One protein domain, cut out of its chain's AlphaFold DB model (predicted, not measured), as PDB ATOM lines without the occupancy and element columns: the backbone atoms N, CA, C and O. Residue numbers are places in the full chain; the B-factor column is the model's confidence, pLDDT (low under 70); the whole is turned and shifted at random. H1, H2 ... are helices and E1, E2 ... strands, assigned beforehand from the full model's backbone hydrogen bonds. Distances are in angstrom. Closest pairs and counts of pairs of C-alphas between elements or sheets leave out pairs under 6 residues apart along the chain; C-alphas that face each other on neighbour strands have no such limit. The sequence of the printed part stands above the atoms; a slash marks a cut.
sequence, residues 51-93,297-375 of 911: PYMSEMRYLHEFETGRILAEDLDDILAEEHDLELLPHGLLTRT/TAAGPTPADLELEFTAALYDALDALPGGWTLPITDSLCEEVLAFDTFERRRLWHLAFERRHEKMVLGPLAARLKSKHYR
ATOM      1  N   PRO A  51     -70.460   2.334  11.071       91.75
ATOM      2  CA  PRO A  51     -70.032   3.706  11.382       91.75
ATOM      3  C   PRO A  51     -71.188   4.723  11.422       91.75
ATOM      4  O   PRO A  51     -71.106   5.748  12.095       91.75
ATOM      5  N   TYR A  52     -72.263   4.440  10.686       94.88
ATOM      6  CA  TYR A  52     -73.476   5.250  10.552       94.88
ATOM      7  C   TYR A  52     -74.664   4.318  10.283       94.88
ATOM      8  O   TYR A  52     -74.470   3.136   9.996       94.88
ATOM      9  N   MET A  53     -75.888   4.863  10.250       94.12
ATOM     10  CA  MET A  53     -77.036   4.142   9.686       94.12
ATOM     11  C   MET A  53     -76.735   3.609   8.275       94.12
ATOM     12  O   MET A  53     -75.931   4.174   7.525       94.12
ATOM     13  N   SER A  54     -77.414   2.528   7.893       89.81
ATOM     14  CA  SER A  54     -77.302   1.980   6.542       89.81
ATOM     15  C   SER A  54     -77.777   2.985   5.486       89.81
ATOM     16  O   SER A  54     -78.674   3.794   5.730       89.81
ATOM     17  N   GLU A  55     -77.216   2.913   4.274       87.62
ATOM     18  CA  GLU A  55     -77.645   3.773   3.155       87.62
ATOM     19  C   GLU A  55     -79.146   3.628   2.867       87.62
ATOM     20  O   GLU A  55     -79.833   4.620   2.647       87.62
ATOM     21  N   MET A  56     -79.681   2.406   2.966       87.00
ATOM     22  CA  MET A  56     -81.116   2.143   2.814       87.00
ATOM     23  C   MET A  56     -81.966   2.883   3.848       87.00
ATOM     24  O   MET A  56     -83.060   3.346   3.526       87.00
ATOM     25  N   ARG A  57     -81.472   3.020   5.085       91.38
ATOM     26  CA  ARG A  57     -82.168   3.796   6.110       91.38
ATOM     27  C   ARG A  57     -82.160   5.284   5.766       91.38
ATOM     28  O   ARG A  57     -83.212   5.903   5.847       91.38
ATOM     29  N   TYR A  58     -81.037   5.843   5.317       94.31
ATOM     30  CA  TYR A  58     -80.986   7.244   4.875       94.31
ATOM     31  C   TYR A  58     -81.870   7.526   3.659       94.31
ATOM     32  O   TYR A  58     -82.561   8.541   3.633       94.31
ATOM     33  N   LEU A  59     -81.907   6.613   2.687       90.81
ATOM     34  CA  LEU A  59     -82.817   6.709   1.545       90.81
ATOM     35  C   LEU A  59     -84.279   6.713   1.999       90.81
ATOM     36  O   LEU A  59     -85.064   7.514   1.501       90.81
ATOM     37  N   HIS A  60     -84.639   5.886   2.985       92.19
ATOM     38  CA  HIS A  60     -85.971   5.933   3.584       92.19
ATOM     39  C   HIS A  60     -86.265   7.300   4.224       92.19
ATOM     40  O   HIS A  60     -87.321   7.867   3.963       92.19
ATOM     41  N   GLU A  61     -85.327   7.869   4.991       94.38
ATOM     42  CA  GLU A  61     -85.476   9.216   5.574       94.38
ATOM     43  C   GLU A  61     -85.584  10.320   4.505       94.38
ATOM     44  O   GLU A  61     -86.267  11.326   4.694       94.38
ATOM     45  N   PHE A  62     -84.930  10.148   3.357       94.38
ATOM     46  CA  PHE A  62     -85.083  11.045   2.214       94.38
ATOM     47  C   PHE A  62     -86.477  10.926   1.580       94.38
ATOM     48  O   PHE A  62     -87.132  11.933   1.314       94.38
ATOM     49  N   GLU A  63     -86.975   9.704   1.387       91.94
ATOM     50  CA  GLU A  63     -88.295   9.448   0.798       91.94
ATOM     51  C   GLU A  63     -89.456   9.909   1.688       91.94
ATOM     52  O   GLU A  63     -90.487  10.350   1.174       91.94
ATOM     53  N   THR A  64     -89.294   9.852   3.011       92.38
ATOM     54  CA  THR A  64     -90.278  10.363   3.980       92.38
ATOM     55  C   THR A  64     -90.181  11.878   4.190       92.38
ATOM     56  O   THR A  64     -91.021  12.456   4.882       92.38
ATOM     57  N   GLY A  65     -89.193  12.546   3.582       92.50
ATOM     58  CA  GLY A  65     -88.982  13.992   3.688       92.50
ATOM     59  C   GLY A  65     -88.298  14.440   4.984       92.50
ATOM     60  O   GLY A  65     -88.291  15.636   5.293       92.50
ATOM     61  N   ARG A  66     -87.710  13.510   5.748       94.00
ATOM     62  CA  ARG A  66     -86.861  13.819   6.909       94.00
ATOM     63  C   ARG A  66     -85.481  14.338   6.495       94.00
ATOM     64  O   ARG A  66     -84.864  15.064   7.279       94.00
ATOM     65  N   ILE A  67     -85.026  14.013   5.285       95.56
ATOM     66  CA  ILE A  67     -83.896  14.644   4.585       95.56
ATOM     67  C   ILE A  67     -84.433  15.240   3.285       95.56
ATOM     68  O   ILE A  67     -85.166  14.564   2.565       95.56
ATOM     69  N   LEU A  68     -84.080  16.484   2.962       94.75
ATOM     70  CA  LEU A  68     -84.448  17.101   1.688       94.75
ATOM     71  C   LEU A  68     -83.251  17.189   0.740       94.75
ATOM     72  O   LEU A  68     -82.095  17.179   1.159       94.75
ATOM     73  N   ALA A  69     -83.527  17.336  -0.559       94.00
ATOM     74  CA  ALA A  69     -82.478  17.522  -1.564       94.00
ATOM     75  C   ALA A  69     -81.631  18.778  -1.287       94.00
ATOM     76  O   ALA A  69     -80.420  18.739  -1.456       94.00
ATOM     77  N   GLU A  70     -82.251  19.846  -0.776       93.81
ATOM     78  CA  GLU A  70     -81.547  21.066  -0.351       93.81
ATOM     79  C   GLU A  70     -80.552  20.824   0.795       93.81
ATOM     80  O   GLU A  70     -79.543  21.511   0.881       93.81
ATOM     81  N   ASP A  71     -80.801  19.844   1.670       94.94
ATOM     82  CA  ASP A  71     -79.886  19.533   2.770       94.94
ATOM     83  C   ASP A  71     -78.640  18.803   2.260       94.94
ATOM     84  O   ASP A  71     -77.545  19.043   2.757       94.94
ATOM     85  N   LEU A  72     -78.791  17.949   1.241       94.81
ATOM     86  CA  LEU A  72     -77.661  17.346   0.530       94.81
ATOM     87  C   LEU A  72     -76.872  18.390  -0.258       94.81
ATOM     88  O   LEU A  72     -75.644  18.376  -0.229       94.81
ATOM     89  N   ASP A  73     -77.579  19.284  -0.952       94.69
ATOM     90  CA  ASP A  73     -76.967  20.341  -1.756       94.69
ATOM     91  C   ASP A  73     -76.127  21.283  -0.873       94.69
ATOM     92  O   ASP A  73     -75.002  21.615  -1.244       94.69
ATOM     93  N   ASP A  74     -76.608  21.624   0.330       92.38
ATOM     94  CA  ASP A  74     -75.849  22.400   1.321       92.38
ATOM     95  C   ASP A  74     -74.547  21.700   1.743       92.38
ATOM     96  O   ASP A  74     -73.506  22.346   1.833       92.38
ATOM     97  N   ILE A  75     -74.590  20.389   2.006       94.75
ATOM     98  CA  ILE A  75     -73.403  19.629   2.428       94.75
ATOM     99  C   ILE A  75     -72.405  19.470   1.281       94.75
ATOM    100  O   ILE A  75     -71.205  19.635   1.485       94.75
ATOM    101  N   LEU A  76     -72.878  19.185   0.068       94.50
ATOM    102  CA  LEU A  76     -72.012  19.070  -1.107       94.50
ATOM    103  C   LEU A  76     -71.345  20.406  -1.462       94.50
ATOM    104  O   LEU A  76     -70.208  20.411  -1.922       94.50
ATOM    105  N   ALA A  77     -72.016  21.538  -1.220       92.06
ATOM    106  CA  ALA A  77     -71.454  22.870  -1.445       92.06
ATOM    107  C   ALA A  77     -70.318  23.236  -0.470       92.06
ATOM    108  O   ALA A  77     -69.537  24.142  -0.761       92.06
ATOM    109  N   GLU A  78     -70.216  22.554   0.676       89.06
ATOM    110  CA  GLU A  78     -69.114  22.721   1.634       89.06
ATOM    111  C   GLU A  78     -67.856  21.938   1.223       89.06
ATOM    112  O   GLU A  78     -66.764  22.215   1.726       89.06
ATOM    113  N   GLU A  79     -67.983  20.981   0.300       88.00
ATOM    114  CA  GLU A  79     -66.855  20.225  -0.235       88.00
ATOM    115  C   GLU A  79     -66.211  20.935  -1.435       88.00
ATOM    116  O   GLU A  79     -66.840  21.678  -2.187       88.00
ATOM    117  N   HIS A  80     -64.916  20.690  -1.644       88.31
ATOM    118  CA  HIS A  80     -64.220  21.203  -2.821       88.31
ATOM    119  C   HIS A  80     -64.708  20.479  -4.088       88.31
ATOM    120  O   HIS A  80     -64.478  19.273  -4.237       88.31
ATOM    121  N   ASP A  81     -65.364  21.218  -4.991       90.81
ATOM    122  CA  ASP A  81     -65.885  20.684  -6.253       90.81
ATOM    123  C   ASP A  81     -64.766  20.548  -7.298       90.81
ATOM    124  O   ASP A  81     -64.287  21.535  -7.859       90.81
ATOM    125  N   LEU A  82     -64.337  19.306  -7.538       90.81
ATOM    126  CA  LEU A  82     -63.321  18.970  -8.532       90.81
ATOM    127  C   LEU A  82     -63.933  18.822  -9.925       90.81
ATOM    128  O   LEU A  82     -64.996  18.222 -10.097       90.81
ATOM    129  N   GLU A  83     -63.216  19.301 -10.935       91.62
ATOM    130  CA  GLU A  83     -63.539  19.059 -12.337       91.62
ATOM    131  C   GLU A  83     -63.010  17.676 -12.752       91.62
ATOM    132  O   GLU A  83     -61.809  17.493 -12.929       91.62
ATOM    133  N   LEU A  84     -63.910  16.694 -12.877       90.38
ATOM    134  CA  LEU A  84     -63.567  15.315 -13.256       90.38
ATOM    135  C   LEU A  84     -63.419  15.165 -14.773       90.38
ATOM    136  O   LEU A  84     -62.676  14.316 -15.258       90.38
ATOM    137  N   LEU A  85     -64.155  15.988 -15.529       88.94
ATOM    138  CA  LEU A  85     -64.066  16.086 -16.981       88.94
ATOM    139  C   LEU A  85     -64.010  17.559 -17.411       88.94
ATOM    140  O   LEU A  85     -64.762  18.363 -16.852       88.94
ATOM    141  N   PRO A  86     -63.200  17.909 -18.432       85.56
ATOM    142  CA  PRO A  86     -62.985  19.292 -18.851       85.56
ATOM    143  C   PRO A  86     -64.260  20.063 -19.204       85.56
ATOM    144  O   PRO A  86     -65.259  19.492 -19.646       85.56
ATOM    145  N   HIS A  87     -64.175  21.388 -19.103       83.56
ATOM    146  CA  HIS A  87     -65.243  22.339 -19.416       83.56
ATOM    147  C   HIS A  87     -66.508  22.167 -18.553       83.56
ATOM    148  O   HIS A  87     -67.613  22.497 -18.989       83.56
ATOM    149  N   GLY A  88     -66.363  21.645 -17.332       79.25
ATOM    150  CA  GLY A  88     -67.456  21.422 -16.384       79.25
ATOM    151  C   GLY A  88     -68.462  20.354 -16.826       79.25
ATOM    152  O   GLY A  88     -69.582  20.316 -16.289       79.25
ATOM    153  N   LEU A  89     -68.082  19.505 -17.795       85.12
ATOM    154  CA  LEU A  89     -68.903  18.400 -18.302       85.12
ATOM    155  C   LEU A  89     -69.340  17.480 -17.158       85.12
ATOM    156  O   LEU A  89     -70.517  17.132 -17.064       85.12
ATOM    157  N   LEU A  90     -68.419  17.173 -16.244       92.06
ATOM    158  CA  LEU A  90     -68.706  16.461 -15.008       92.06
ATOM    159  C   LEU A  90     -67.851  17.024 -13.873       92.06
ATOM    160  O   LEU A  90     -66.635  17.156 -14.003       92.06
ATOM    161  N   THR A  91     -68.503  17.331 -12.756       93.88
ATOM    162  CA  THR A  91     -67.841  17.747 -11.517       93.88
ATOM    163  C   THR A  91     -68.142  16.743 -10.411       93.88
ATOM    164  O   THR A  91     -69.120  15.988 -10.507       93.88
ATOM    165  N   ARG A  92     -67.318  16.732  -9.361       94.06
ATOM    166  CA  ARG A  92     -67.507  15.892  -8.173       94.06
ATOM    167  C   ARG A  92     -68.909  16.055  -7.601       94.06
ATOM    168  O   ARG A  92     -69.591  15.058  -7.381       94.06
ATOM    169  N   THR A  93     -69.362  17.290  -7.411       94.19
ATOM    170  CA  THR A  93     -70.678  17.578  -6.835       94.19
ATOM    171  C   THR A  93     -71.800  16.999  -7.692       94.19
ATOM    172  O   THR A  93     -72.700  16.347  -7.163       94.19
ATOM    173  N   THR A 297     -57.863 -17.915   8.759       45.72
ATOM    174  CA  THR A 297     -58.157 -16.650   8.068       45.72
ATOM    175  C   THR A 297     -59.440 -16.868   7.270       45.72
ATOM    176  O   THR A 297     -59.434 -17.599   6.279       45.72
ATOM    177  N   ALA A 298     -60.568 -16.336   7.737       48.91
ATOM    178  CA  ALA A 298     -61.825 -16.503   7.020       48.91
ATOM    179  C   ALA A 298     -61.775 -15.805   5.649       48.91
ATOM    180  O   ALA A 298     -61.048 -14.834   5.440       48.91
ATOM    181  N   ALA A 299     -62.510 -16.382   4.697       56.47
ATOM    182  CA  ALA A 299     -62.509 -15.990   3.296       56.47
ATOM    183  C   ALA A 299     -63.122 -14.592   3.123       56.47
ATOM    184  O   ALA A 299     -64.341 -14.451   3.024       56.47
ATOM    185  N   GLY A 300     -62.258 -13.578   3.108       62.22
ATOM    186  CA  GLY A 300     -62.609 -12.234   2.661       62.22
ATOM    187  C   GLY A 300     -62.892 -12.205   1.165       62.22
ATOM    188  O   GLY A 300     -62.600 -13.183   0.465       62.22
ATOM    189  N   PRO A 301     -63.456 -11.095   0.657       70.81
ATOM    190  CA  PRO A 301     -63.619 -10.916  -0.777       70.81
ATOM    191  C   PRO A 301     -62.261 -11.084  -1.460       70.81
ATOM    192  O   PRO A 301     -61.251 -10.507  -1.051       70.81
ATOM    193  N   THR A 302     -62.228 -11.927  -2.489       84.44
ATOM    194  CA  THR A 302     -61.028 -12.103  -3.306       84.44
ATOM    195  C   THR A 302     -60.768 -10.829  -4.116       84.44
ATOM    196  O   THR A 302     -61.698 -10.057  -4.352       84.44
ATOM    197  N   PRO A 303     -59.544 -10.597  -4.624       86.44
ATOM    198  CA  PRO A 303     -59.290  -9.470  -5.524       86.44
ATOM    199  C   PRO A 303     -60.258  -9.412  -6.718       86.44
ATOM    200  O   PRO A 303     -60.676  -8.331  -7.114       86.44
ATOM    201  N   ALA A 304     -60.685 -10.570  -7.234       87.88
ATOM    202  CA  ALA A 304     -61.682 -10.655  -8.300       87.88
ATOM    203  C   ALA A 304     -63.088 -10.214  -7.850       87.88
ATOM    204  O   ALA A 304     -63.849  -9.672  -8.649       87.88
ATOM    205  N   ASP A 305     -63.440 -10.438  -6.581       87.62
ATOM    206  CA  ASP A 305     -64.701  -9.954  -6.012       87.62
ATOM    207  C   ASP A 305     -64.676  -8.428  -5.871       87.62
ATOM    208  O   ASP A 305     -65.630  -7.766  -6.274       87.62
ATOM    209  N   LEU A 306     -63.559  -7.870  -5.395       88.06
ATOM    210  CA  LEU A 306     -63.364  -6.421  -5.267       88.06
ATOM    211  C   LEU A 306     -63.375  -5.709  -6.629       88.06
ATOM    212  O   LEU A 306     -63.968  -4.642  -6.766       88.06
ATOM    213  N   GLU A 307     -62.763  -6.309  -7.654       90.88
ATOM    214  CA  GLU A 307     -62.803  -5.795  -9.032       90.88
ATOM    215  C   GLU A 307     -64.237  -5.764  -9.578       90.88
ATOM    216  O   GLU A 307     -64.661  -4.790 -10.208       90.88
ATOM    217  N   LEU A 308     -65.013  -6.818  -9.305       89.25
ATOM    218  CA  LEU A 308     -66.402  -6.915  -9.737       89.25
ATOM    219  C   LEU A 308     -67.290  -5.879  -9.034       89.25
ATOM    220  O   LEU A 308     -68.117  -5.237  -9.686       89.25
ATOM    221  N   GLU A 309     -67.101  -5.690  -7.729       88.12
ATOM    222  CA  GLU A 309     -67.806  -4.682  -6.933       88.12
ATOM    223  C   GLU A 309     -67.482  -3.262  -7.404       88.12
ATOM    224  O   GLU A 309     -68.395  -2.454  -7.597       88.12
ATOM    225  N   PHE A 310     -66.212  -2.970  -7.696       91.00
ATOM    226  CA  PHE A 310     -65.819  -1.673  -8.243       91.00
ATOM    227  C   PHE A 310     -66.366  -1.447  -9.662       91.00
ATOM    228  O   PHE A 310     -66.863  -0.366  -9.979       91.00
ATOM    229  N   THR A 311     -66.378  -2.484 -10.502       91.88
ATOM    230  CA  THR A 311     -67.002  -2.420 -11.833       91.88
ATOM    231  C   THR A 311     -68.482  -2.048 -11.740       91.88
ATOM    232  O   THR A 311     -68.960  -1.190 -12.487       91.88
ATOM    233  N   ALA A 312     -69.213  -2.663 -10.807       89.00
ATOM    234  CA  ALA A 312     -70.615  -2.341 -10.574       89.00
ATOM    235  C   ALA A 312     -70.800  -0.909 -10.053       89.00
ATOM    236  O   ALA A 312     -71.710  -0.219 -10.507       89.00
ATOM    237  N   ALA A 313     -69.912  -0.442  -9.171       89.19
ATOM    238  CA  ALA A 313     -69.927   0.934  -8.682       89.19
ATOM    239  C   ALA A 313     -69.786   1.961  -9.812       89.19
ATOM    240  O   ALA A 313     -70.552   2.922  -9.881       89.19
ATOM    241  N   LEU A 314     -68.842   1.730 -10.726       91.56
ATOM    242  CA  LEU A 314     -68.610   2.595 -11.880       91.56
ATOM    243  C   LEU A 314     -69.785   2.566 -12.866       91.56
ATOM    244  O   LEU A 314     -70.217   3.618 -13.343       91.56
ATOM    245  N   TYR A 315     -70.343   1.379 -13.118       90.81
ATOM    246  CA  TYR A 315     -71.556   1.220 -13.921       90.81
ATOM    247  C   TYR A 315     -72.722   2.030 -13.341       90.81
ATOM    248  O   TYR A 315     -73.363   2.802 -14.056       90.81
ATOM    249  N   ASP A 316     -72.984   1.890 -12.038       88.19
ATOM    250  CA  ASP A 316     -74.083   2.587 -11.369       88.19
ATOM    251  C   ASP A 316     -73.875   4.105 -11.346       88.19
ATOM    252  O   ASP A 316     -74.846   4.851 -11.495       88.19
ATOM    253  N   ALA A 317     -72.629   4.566 -11.217       90.44
ATOM    254  CA  ALA A 317     -72.275   5.980 -11.254       90.44
ATOM    255  C   ALA A 317     -72.553   6.622 -12.624       90.44
ATOM    256  O   ALA A 317     -73.203   7.669 -12.694       90.44
ATOM    257  N   LEU A 318     -72.122   5.982 -13.717       91.81
ATOM    258  CA  LEU A 318     -72.383   6.458 -15.081       91.81
ATOM    259  C   LEU A 318     -73.870   6.418 -15.416       91.81
ATOM    260  O   LEU A 318     -74.417   7.368 -15.974       91.81
ATOM    261  N   ASP A 319     -74.549   5.346 -15.030       89.69
ATOM    262  CA  ASP A 319     -75.972   5.191 -15.288       89.69
ATOM    263  C   ASP A 319     -76.830   6.160 -14.445       89.69
ATOM    264  O   ASP A 319     -77.980   6.426 -14.782       89.69
ATOM    265  N   ALA A 320     -76.303   6.698 -13.332       88.88
ATOM    266  CA  ALA A 320     -76.998   7.696 -12.508       88.88
ATOM    267  C   ALA A 320     -77.056   9.071 -13.187       88.88
ATOM    268  O   ALA A 320     -77.921   9.895 -12.876       88.88
ATOM    269  N   LEU A 321     -76.109   9.336 -14.085       90.75
ATOM    270  CA  LEU A 321     -75.956  10.620 -14.742       90.75
ATOM    271  C   LEU A 321     -76.843  10.705 -15.991       90.75
ATOM    272  O   LEU A 321     -76.821   9.806 -16.837       90.75
ATOM    273  N   PRO A 322     -77.564  11.822 -16.195       87.31
ATOM    274  CA  PRO A 322     -78.226  12.089 -17.465       87.31
ATOM    275  C   PRO A 322     -77.209  12.083 -18.615       87.31
ATOM    276  O   PRO A 322     -76.348  12.956 -18.694       87.31
ATOM    277  N   GLY A 323     -77.299  11.091 -19.506       87.50
ATOM    278  CA  GLY A 323     -76.352  10.922 -20.613       87.50
ATOM    279  C   GLY A 323     -74.969  10.401 -20.204       87.50
ATOM    280  O   GLY A 323     -74.038  10.526 -20.999       87.50
ATOM    281  N   GLY A 324     -74.804   9.806 -19.016       88.12
ATOM    282  CA  GLY A 324     -73.495   9.365 -18.517       88.12
ATOM    283  C   GLY A 324     -72.762   8.383 -19.436       88.12
ATOM    284  O   GLY A 324     -71.553   8.489 -19.591       88.12
ATOM    285  N   TRP A 325     -73.488   7.533 -20.169       90.94
ATOM    286  CA  TRP A 325     -72.918   6.623 -21.178       90.94
ATOM    287  C   TRP A 325     -72.318   7.317 -22.419       90.94
ATOM    288  O   TRP A 325     -71.741   6.652 -23.273       90.94
ATOM    289  N   THR A 326     -72.444   8.644 -22.539       89.19
ATOM    290  CA  THR A 326     -71.757   9.448 -23.571       89.19
ATOM    291  C   THR A 326     -70.436  10.050 -23.086       89.19
ATOM    292  O   THR A 326     -69.692  10.616 -23.887       89.19
ATOM    293  N   LEU A 327     -70.142   9.941 -21.787       89.88
ATOM    294  CA  LEU A 327     -68.932  10.477 -21.175       89.88
ATOM    295  C   LEU A 327     -67.765   9.484 -21.310       89.88
ATOM    296  O   LEU A 327     -67.980   8.270 -21.249       89.88
ATOM    297  N   PRO A 328     -66.520   9.967 -21.465       91.25
ATOM    298  CA  PRO A 328     -65.351   9.100 -21.412       91.25
ATOM    299  C   PRO A 328     -65.119   8.591 -19.984       91.25
ATOM    300  O   PRO A 328     -65.198   9.358 -19.022       91.25
ATOM    301  N   ILE A 329     -64.777   7.307 -19.857       92.81
ATOM    302  CA  ILE A 329     -64.318   6.720 -18.595       92.81
ATOM    303  C   ILE A 329     -62.823   7.024 -18.457       92.81
ATOM    304  O   ILE A 329     -62.017   6.523 -19.238       92.81
ATOM    305  N   THR A 330     -62.468   7.894 -17.516       93.06
ATOM    306  CA  THR A 330     -61.094   8.363 -17.272       93.06
ATOM    307  C   THR A 330     -60.599   7.904 -15.904       93.06
ATOM    308  O   THR A 330     -61.410   7.609 -15.026       93.06
ATOM    309  N   ASP A 331     -59.283   7.922 -15.684       92.56
ATOM    310  CA  ASP A 331     -58.701   7.589 -14.377       92.56
ATOM    311  C   ASP A 331     -59.234   8.502 -13.263       92.56
ATOM    312  O   ASP A 331     -59.561   8.016 -12.190       92.56
ATOM    313  N   SER A 332     -59.447   9.797 -13.535       91.81
ATOM    314  CA  SER A 332     -60.033  10.730 -12.556       91.81
ATOM    315  C   SER A 332     -61.468  10.357 -12.162       91.81
ATOM    316  O   SER A 332     -61.853  10.513 -11.003       91.81
ATOM    317  N   LEU A 333     -62.266   9.834 -13.102       93.00
ATOM    318  CA  LEU A 333     -63.595   9.309 -12.788       93.00
ATOM    319  C   LEU A 333     -63.496   8.033 -11.940       93.00
ATOM    320  O   LEU A 333     -64.233   7.902 -10.965       93.00
ATOM    321  N   CYS A 334     -62.590   7.116 -12.292       93.88
ATOM    322  CA  CYS A 334     -62.341   5.898 -11.519       93.88
ATOM    323  C   CYS A 334     -61.877   6.222 -10.090       93.88
ATOM    324  O   CYS A 334     -62.428   5.668  -9.141       93.88
ATOM    325  N   GLU A 335     -60.938   7.155  -9.923       94.50
ATOM    326  CA  GLU A 335     -60.464   7.649  -8.624       94.50
ATOM    327  C   GLU A 335     -61.605   8.212  -7.779       94.50
ATOM    328  O   GLU A 335     -61.723   7.875  -6.603       94.50
ATOM    329  N   GLU A 336     -62.473   9.041  -8.364       94.06
ATOM    330  CA  GLU A 336     -63.586   9.636  -7.626       94.06
ATOM    331  C   GLU A 336     -64.641   8.596  -7.230       94.06
ATOM    332  O   GLU A 336     -65.143   8.644  -6.108       94.06
ATOM    333  N   VAL A 337     -64.964   7.636  -8.104       92.00
ATOM    334  CA  VAL A 337     -65.893   6.540  -7.769       92.00
ATOM    335  C   VAL A 337     -65.301   5.631  -6.690       92.00
ATOM    336  O   VAL A 337     -66.027   5.222  -5.786       92.00
ATOM    337  N   LEU A 338     -63.996   5.350  -6.751       91.12
ATOM    338  CA  LEU A 338     -63.289   4.571  -5.734       91.12
ATOM    339  C   LEU A 338     -63.263   5.298  -4.382       91.12
ATOM    340  O   LEU A 338     -63.484   4.678  -3.345       91.12
ATOM    341  N   ALA A 339     -63.024   6.613  -4.391       91.06
ATOM    342  CA  ALA A 339     -63.013   7.444  -3.191       91.06
ATOM    343  C   ALA A 339     -64.416   7.649  -2.601       91.06
ATOM    344  O   ALA A 339     -64.547   7.829  -1.393       91.06
ATOM    345  N   PHE A 340     -65.469   7.623  -3.425       91.31
ATOM    346  CA  PHE A 340     -66.856   7.756  -2.981       91.31
ATOM    347  C   PHE A 340     -67.476   6.411  -2.574       91.31
ATOM    348  O   PHE A 340     -68.555   6.010  -3.031       91.31
ATOM    349  N   ASP A 341     -66.761   5.719  -1.688       86.06
ATOM    350  CA  ASP A 341     -67.148   4.442  -1.101       86.06
ATOM    351  C   ASP A 341     -68.422   4.554  -0.230       86.06
ATOM    352  O   ASP A 341     -69.038   5.613  -0.066       86.06
ATOM    353  N   THR A 342     -68.872   3.426   0.324       84.50
ATOM    354  CA  THR A 342     -70.070   3.410   1.187       84.50
ATOM    355  C   THR A 342     -69.897   4.231   2.460       84.50
ATOM    356  O   THR A 342     -70.871   4.794   2.960       84.50
ATOM    357  N   PHE A 343     -68.670   4.360   2.965       88.25
ATOM    358  CA  PHE A 343     -68.401   5.165   4.143       88.25
ATOM    359  C   PHE A 343     -68.642   6.647   3.839       88.25
ATOM    360  O   PHE A 343     -69.413   7.300   4.546       88.25
ATOM    361  N   GLU A 344     -68.062   7.157   2.753       91.69
ATOM    362  CA  GLU A 344     -68.216   8.549   2.337       91.69
ATOM    363  C   GLU A 344     -69.664   8.883   1.971       91.69
ATOM    364  O   GLU A 344     -70.175   9.936   2.359       91.69
ATOM    365  N   ARG A 345     -70.389   7.970   1.314       91.62
ATOM    366  CA  ARG A 345     -71.826   8.160   1.046       91.62
ATOM    367  C   ARG A 345     -72.641   8.280   2.326       91.62
ATOM    368  O   ARG A 345     -73.436   9.212   2.463       91.62
ATOM    369  N   ARG A 346     -72.447   7.359   3.277       93.38
ATOM    370  CA  ARG A 346     -73.149   7.387   4.570       93.38
ATOM    371  C   ARG A 346     -72.773   8.616   5.391       93.38
ATOM    372  O   ARG A 346     -73.659   9.190   6.018       93.38
ATOM    373  N   ARG A 347     -71.512   9.060   5.336       95.56
ATOM    374  CA  ARG A 347     -71.051  10.322   5.934       95.56
ATOM    375  C   ARG A 347     -71.833  11.509   5.366       95.56
ATOM    376  O   ARG A 347     -72.395  12.275   6.144       95.56
ATOM    377  N   LEU A 348     -71.920  11.660   4.041       96.19
ATOM    378  CA  LEU A 348     -72.658  12.777   3.426       96.19
ATOM    379  C   LEU A 348     -74.152  12.748   3.764       96.19
ATOM    380  O   LEU A 348     -74.722  13.778   4.131       96.19
ATOM    381  N   TRP A 349     -74.773  11.568   3.714       96.38
ATOM    382  CA  TRP A 349     -76.155  11.386   4.151       96.38
ATOM    383  C   TRP A 349     -76.361  11.770   5.617       96.38
ATOM    384  O   TRP A 349     -77.326  12.462   5.945       96.38
ATOM    385  N   HIS A 350     -75.444  11.356   6.489       97.69
ATOM    386  CA  HIS A 350     -75.490  11.674   7.908       97.69
ATOM    387  C   HIS A 350     -75.395  13.182   8.157       97.69
ATOM    388  O   HIS A 350     -76.219  13.750   8.875       97.69
ATOM    389  N   LEU A 351     -74.445  13.854   7.503       96.69
ATOM    390  CA  LEU A 351     -74.284  15.303   7.604       96.69
ATOM    391  C   LEU A 351     -75.536  16.048   7.118       96.69
ATOM    392  O   LEU A 351     -75.947  17.019   7.753       96.69
ATOM    393  N   ALA A 352     -76.193  15.578   6.052       97.31
ATOM    394  CA  ALA A 352     -77.449  16.162   5.577       97.31
ATOM    395  C   ALA A 352     -78.608  15.921   6.563       97.31
ATOM    396  O   ALA A 352     -79.381  16.835   6.864       97.31
ATOM    397  N   PHE A 353     -78.693  14.719   7.142       97.56
ATOM    398  CA  PHE A 353     -79.665  14.377   8.186       97.56
ATOM    399  C   PHE A 353     -79.533  15.280   9.424       97.56
ATOM    400  O   PHE A 353     -80.536  15.777   9.961       97.56
ATOM    401  N   GLU A 354     -78.294  15.548   9.836       97.31
ATOM    402  CA  GLU A 354     -77.941  16.456  10.923       97.31
ATOM    403  C   GLU A 354     -78.173  17.931  10.577       97.31
ATOM    404  O   GLU A 354     -78.652  18.684  11.435       97.31
ATOM    405  N   ARG A 355     -77.875  18.352   9.341       95.69
ATOM    406  CA  ARG A 355     -78.123  19.713   8.835       95.69
ATOM    407  C   ARG A 355     -79.608  20.040   8.851       95.69
ATOM    408  O   ARG A 355     -79.997  21.118   9.305       95.69
ATOM    409  N   ARG A 356     -80.450  19.092   8.438       95.75
ATOM    410  CA  ARG A 356     -81.904  19.240   8.514       95.75
ATOM    411  C   ARG A 356     -82.376  19.406   9.955       95.75
ATOM    412  O   ARG A 356     -83.160  20.310  10.241       95.75
ATOM    413  N   HIS A 357     -81.864  18.583  10.873       96.31
ATOM    414  CA  HIS A 357     -82.163  18.711  12.302       96.31
ATOM    415  C   HIS A 357     -81.780  20.098  12.845       96.31
ATOM    416  O   HIS A 357     -82.588  20.750  13.502       96.31
ATOM    417  N   GLU A 358     -80.585  20.583  12.503       96.69
ATOM    418  CA  GLU A 358     -80.108  21.911  12.893       96.69
ATOM    419  C   GLU A 358     -81.045  23.026  12.399       96.69
ATOM    420  O   GLU A 358     -81.455  23.873  13.194       96.69
ATOM    421  N   LYS A 359     -81.460  23.001  11.123       95.81
ATOM    422  CA  LYS A 359     -82.413  23.980  10.571       95.81
ATOM    423  C   LYS A 359     -83.765  23.946  11.289       95.81
ATOM    424  O   LYS A 359     -84.317  25.003  11.596       95.81
ATOM    425  N   MET A 360     -84.281  22.752  11.591       94.62
ATOM    426  CA  MET A 360     -85.566  22.569  12.286       94.62
ATOM    427  C   MET A 360     -85.539  23.038  13.749       94.62
ATOM    428  O   MET A 360     -86.589  23.366  14.298       94.62
ATOM    429  N   VAL A 361     -84.358  23.090  14.367       95.56
ATOM    430  CA  VAL A 361     -84.154  23.537  15.752       95.56
ATOM    431  C   VAL A 361     -83.828  25.033  15.815       95.56
ATOM    432  O   VAL A 361     -84.512  25.799  16.497       95.56
ATOM    433  N   LEU A 362     -82.808  25.473  15.077       97.12
ATOM    434  CA  LEU A 362     -82.303  26.845  15.136       97.12
ATOM    435  C   LEU A 362     -83.155  27.825  14.324       97.12
ATOM    436  O   LEU A 362     -83.226  28.998  14.685       97.12
ATOM    437  N   GLY A 363     -83.824  27.377  13.256       95.75
ATOM    438  CA  GLY A 363     -84.687  28.219  12.418       95.75
ATOM    439  C   GLY A 363     -85.825  28.877  13.208       95.75
ATOM    440  O   GLY A 363     -85.917  30.112  13.205       95.75
ATOM    441  N   PRO A 364     -86.644  28.086  13.932       93.62
ATOM    442  CA  PRO A 364     -87.659  28.586  14.860       93.62
ATOM    443  C   PRO A 364     -87.112  29.519  15.935       93.62
ATOM    444  O   PRO A 364     -87.710  30.560  16.215       93.62
ATOM    445  N   LEU A 365     -85.952  29.184  16.504       93.62
ATOM    446  CA  LEU A 365     -85.326  29.995  17.542       93.62
ATOM    447  C   LEU A 365     -84.859  31.353  16.996       93.62
ATOM    448  O   LEU A 365     -85.152  32.393  17.585       93.62
ATOM    449  N   ALA A 366     -84.220  31.366  15.825       93.88
ATOM    450  CA  ALA A 366     -83.780  32.582  15.143       93.88
ATOM    451  C   ALA A 366     -84.958  33.493  14.765       93.88
ATOM    452  O   ALA A 366     -84.854  34.718  14.867       93.88
ATOM    453  N   ALA A 367     -86.086  32.917  14.336       90.69
ATOM    454  CA  ALA A 367     -87.308  33.671  14.063       90.69
ATOM    455  C   ALA A 367     -87.907  34.262  15.352       90.69
ATOM    456  O   ALA A 367     -88.282  35.437  15.382       90.69
ATOM    457  N   ARG A 368     -87.934  33.477  16.437       88.25
ATOM    458  CA  ARG A 368     -88.435  33.903  17.750       88.25
ATOM    459  C   ARG A 368     -87.632  35.057  18.338       88.25
ATOM    460  O   ARG A 368     -88.242  36.009  18.824       88.25
ATOM    461  N   LEU A 369     -86.302  35.003  18.268       88.81
ATOM    462  CA  LEU A 369     -85.409  36.047  18.791       88.81
ATOM    463  C   LEU A 369     -85.653  37.424  18.148       88.81
ATOM    464  O   LEU A 369     -85.368  38.450  18.759       88.81
ATOM    465  N   LYS A 370     -86.228  37.454  16.938       84.56
ATOM    466  CA  LYS A 370     -86.627  38.682  16.229       84.56
ATOM    467  C   LYS A 370     -88.075  39.109  16.508       84.56
ATOM    468  O   LYS A 370     -88.485  40.190  16.089       84.56
ATOM    469  N   SER A 371     -88.874  38.265  17.158       79.62
ATOM    470  CA  SER A 371     -90.303  38.504  17.377       79.62
ATOM    471  C   SER A 371     -90.559  39.431  18.572       79.62
ATOM    472  O   SER A 371     -89.872  39.371  19.587       79.62
ATOM    473  N   LYS A 372     -91.607  40.264  18.482       62.75
ATOM    474  CA  LYS A 372     -92.062  41.129  19.590       62.75
ATOM    475  C   LYS A 372     -92.874  40.380  20.657       62.75
ATOM    476  O   LYS A 372     -93.157  40.942  21.706       62.75
ATOM    477  N   HIS A 373     -93.288  39.138  20.388       57.22
ATOM    478  CA  HIS A 373     -94.141  38.315  21.260       57.22
ATOM    479  C   HIS A 373     -93.326  37.359  22.137       57.22
ATOM    480  O   HIS A 373     -93.705  36.211  22.371       57.22
ATOM    481  N   TYR A 374     -92.182  37.844  22.610       60.31
ATOM    482  CA  TYR A 374     -91.314  37.124  23.522       60.31
ATOM    483  C   TYR A 374     -92.050  36.919  24.853       60.31
ATOM    484  O   TYR A 374     -92.364  37.889  25.544       60.31
ATOM    485  N   ARG A 375     -92.395  35.669  25.191       63.00
ATOM    486  CA  ARG A 375     -92.966  35.365  26.508       63.00
ATOM    487  C   ARG A 375     -91.864  35.497  27.543       63.00
ATOM    488  O   ARG A 375     -91.045  34.594  27.692       63.00
TER     489      ARG A 375
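Overview. This is residues 51 to 93 and 297 to 375 of the 911 residues of the protein "UPF0753 protein F183_08780" of Bryobacterales bacterium F-183 (UniProt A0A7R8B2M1). A long helix, H5, makes the long axis; H1 and H2 pack on its first half, crossed H3 and H4 form a group near its first residue, with E1 beside H4, and residues 360 to 375 stick out. The printed part has 122 residues with H1, H2, E1, H3, H4 and H5 in that order, mostly helix. It is loose, radius of gyration of the C-alphas 19.2 A, spanning 65 by 46 by 23 A.

Along the chain. H1 is residues 55 to 63, from C-alpha (-77.645, 3.773, 3.155); H2 69 to 77; E1 83 to 85; H3 303 to 320, 25.6 A; H4 331 to 339; H5 342 to 369, 40.1 A, to C-alpha (-85.409, 36.047, 18.791).

Arrangement. H5 touches H1 (C-alphas Glu 55 and Arg 346 closest, 5.9 A) and H2 (Asp 71 and Ala 352, 5.0 A). H3 touches H4, about perpendicular at 76 degrees (Leu 314 and Val 337, 6.3 A). E1 pairs with no named strand. Every O i to N i+4 pair is within hydrogen-bond range in H1 to H4, 22 of 24 in H5.

Size, cuts and confidence. Residues 94 to 296 are not printed; C-alphas 93 and 297 are 39.4 A apart. Residues 297 to 300 and 372 to 375 have pLDDT under 70.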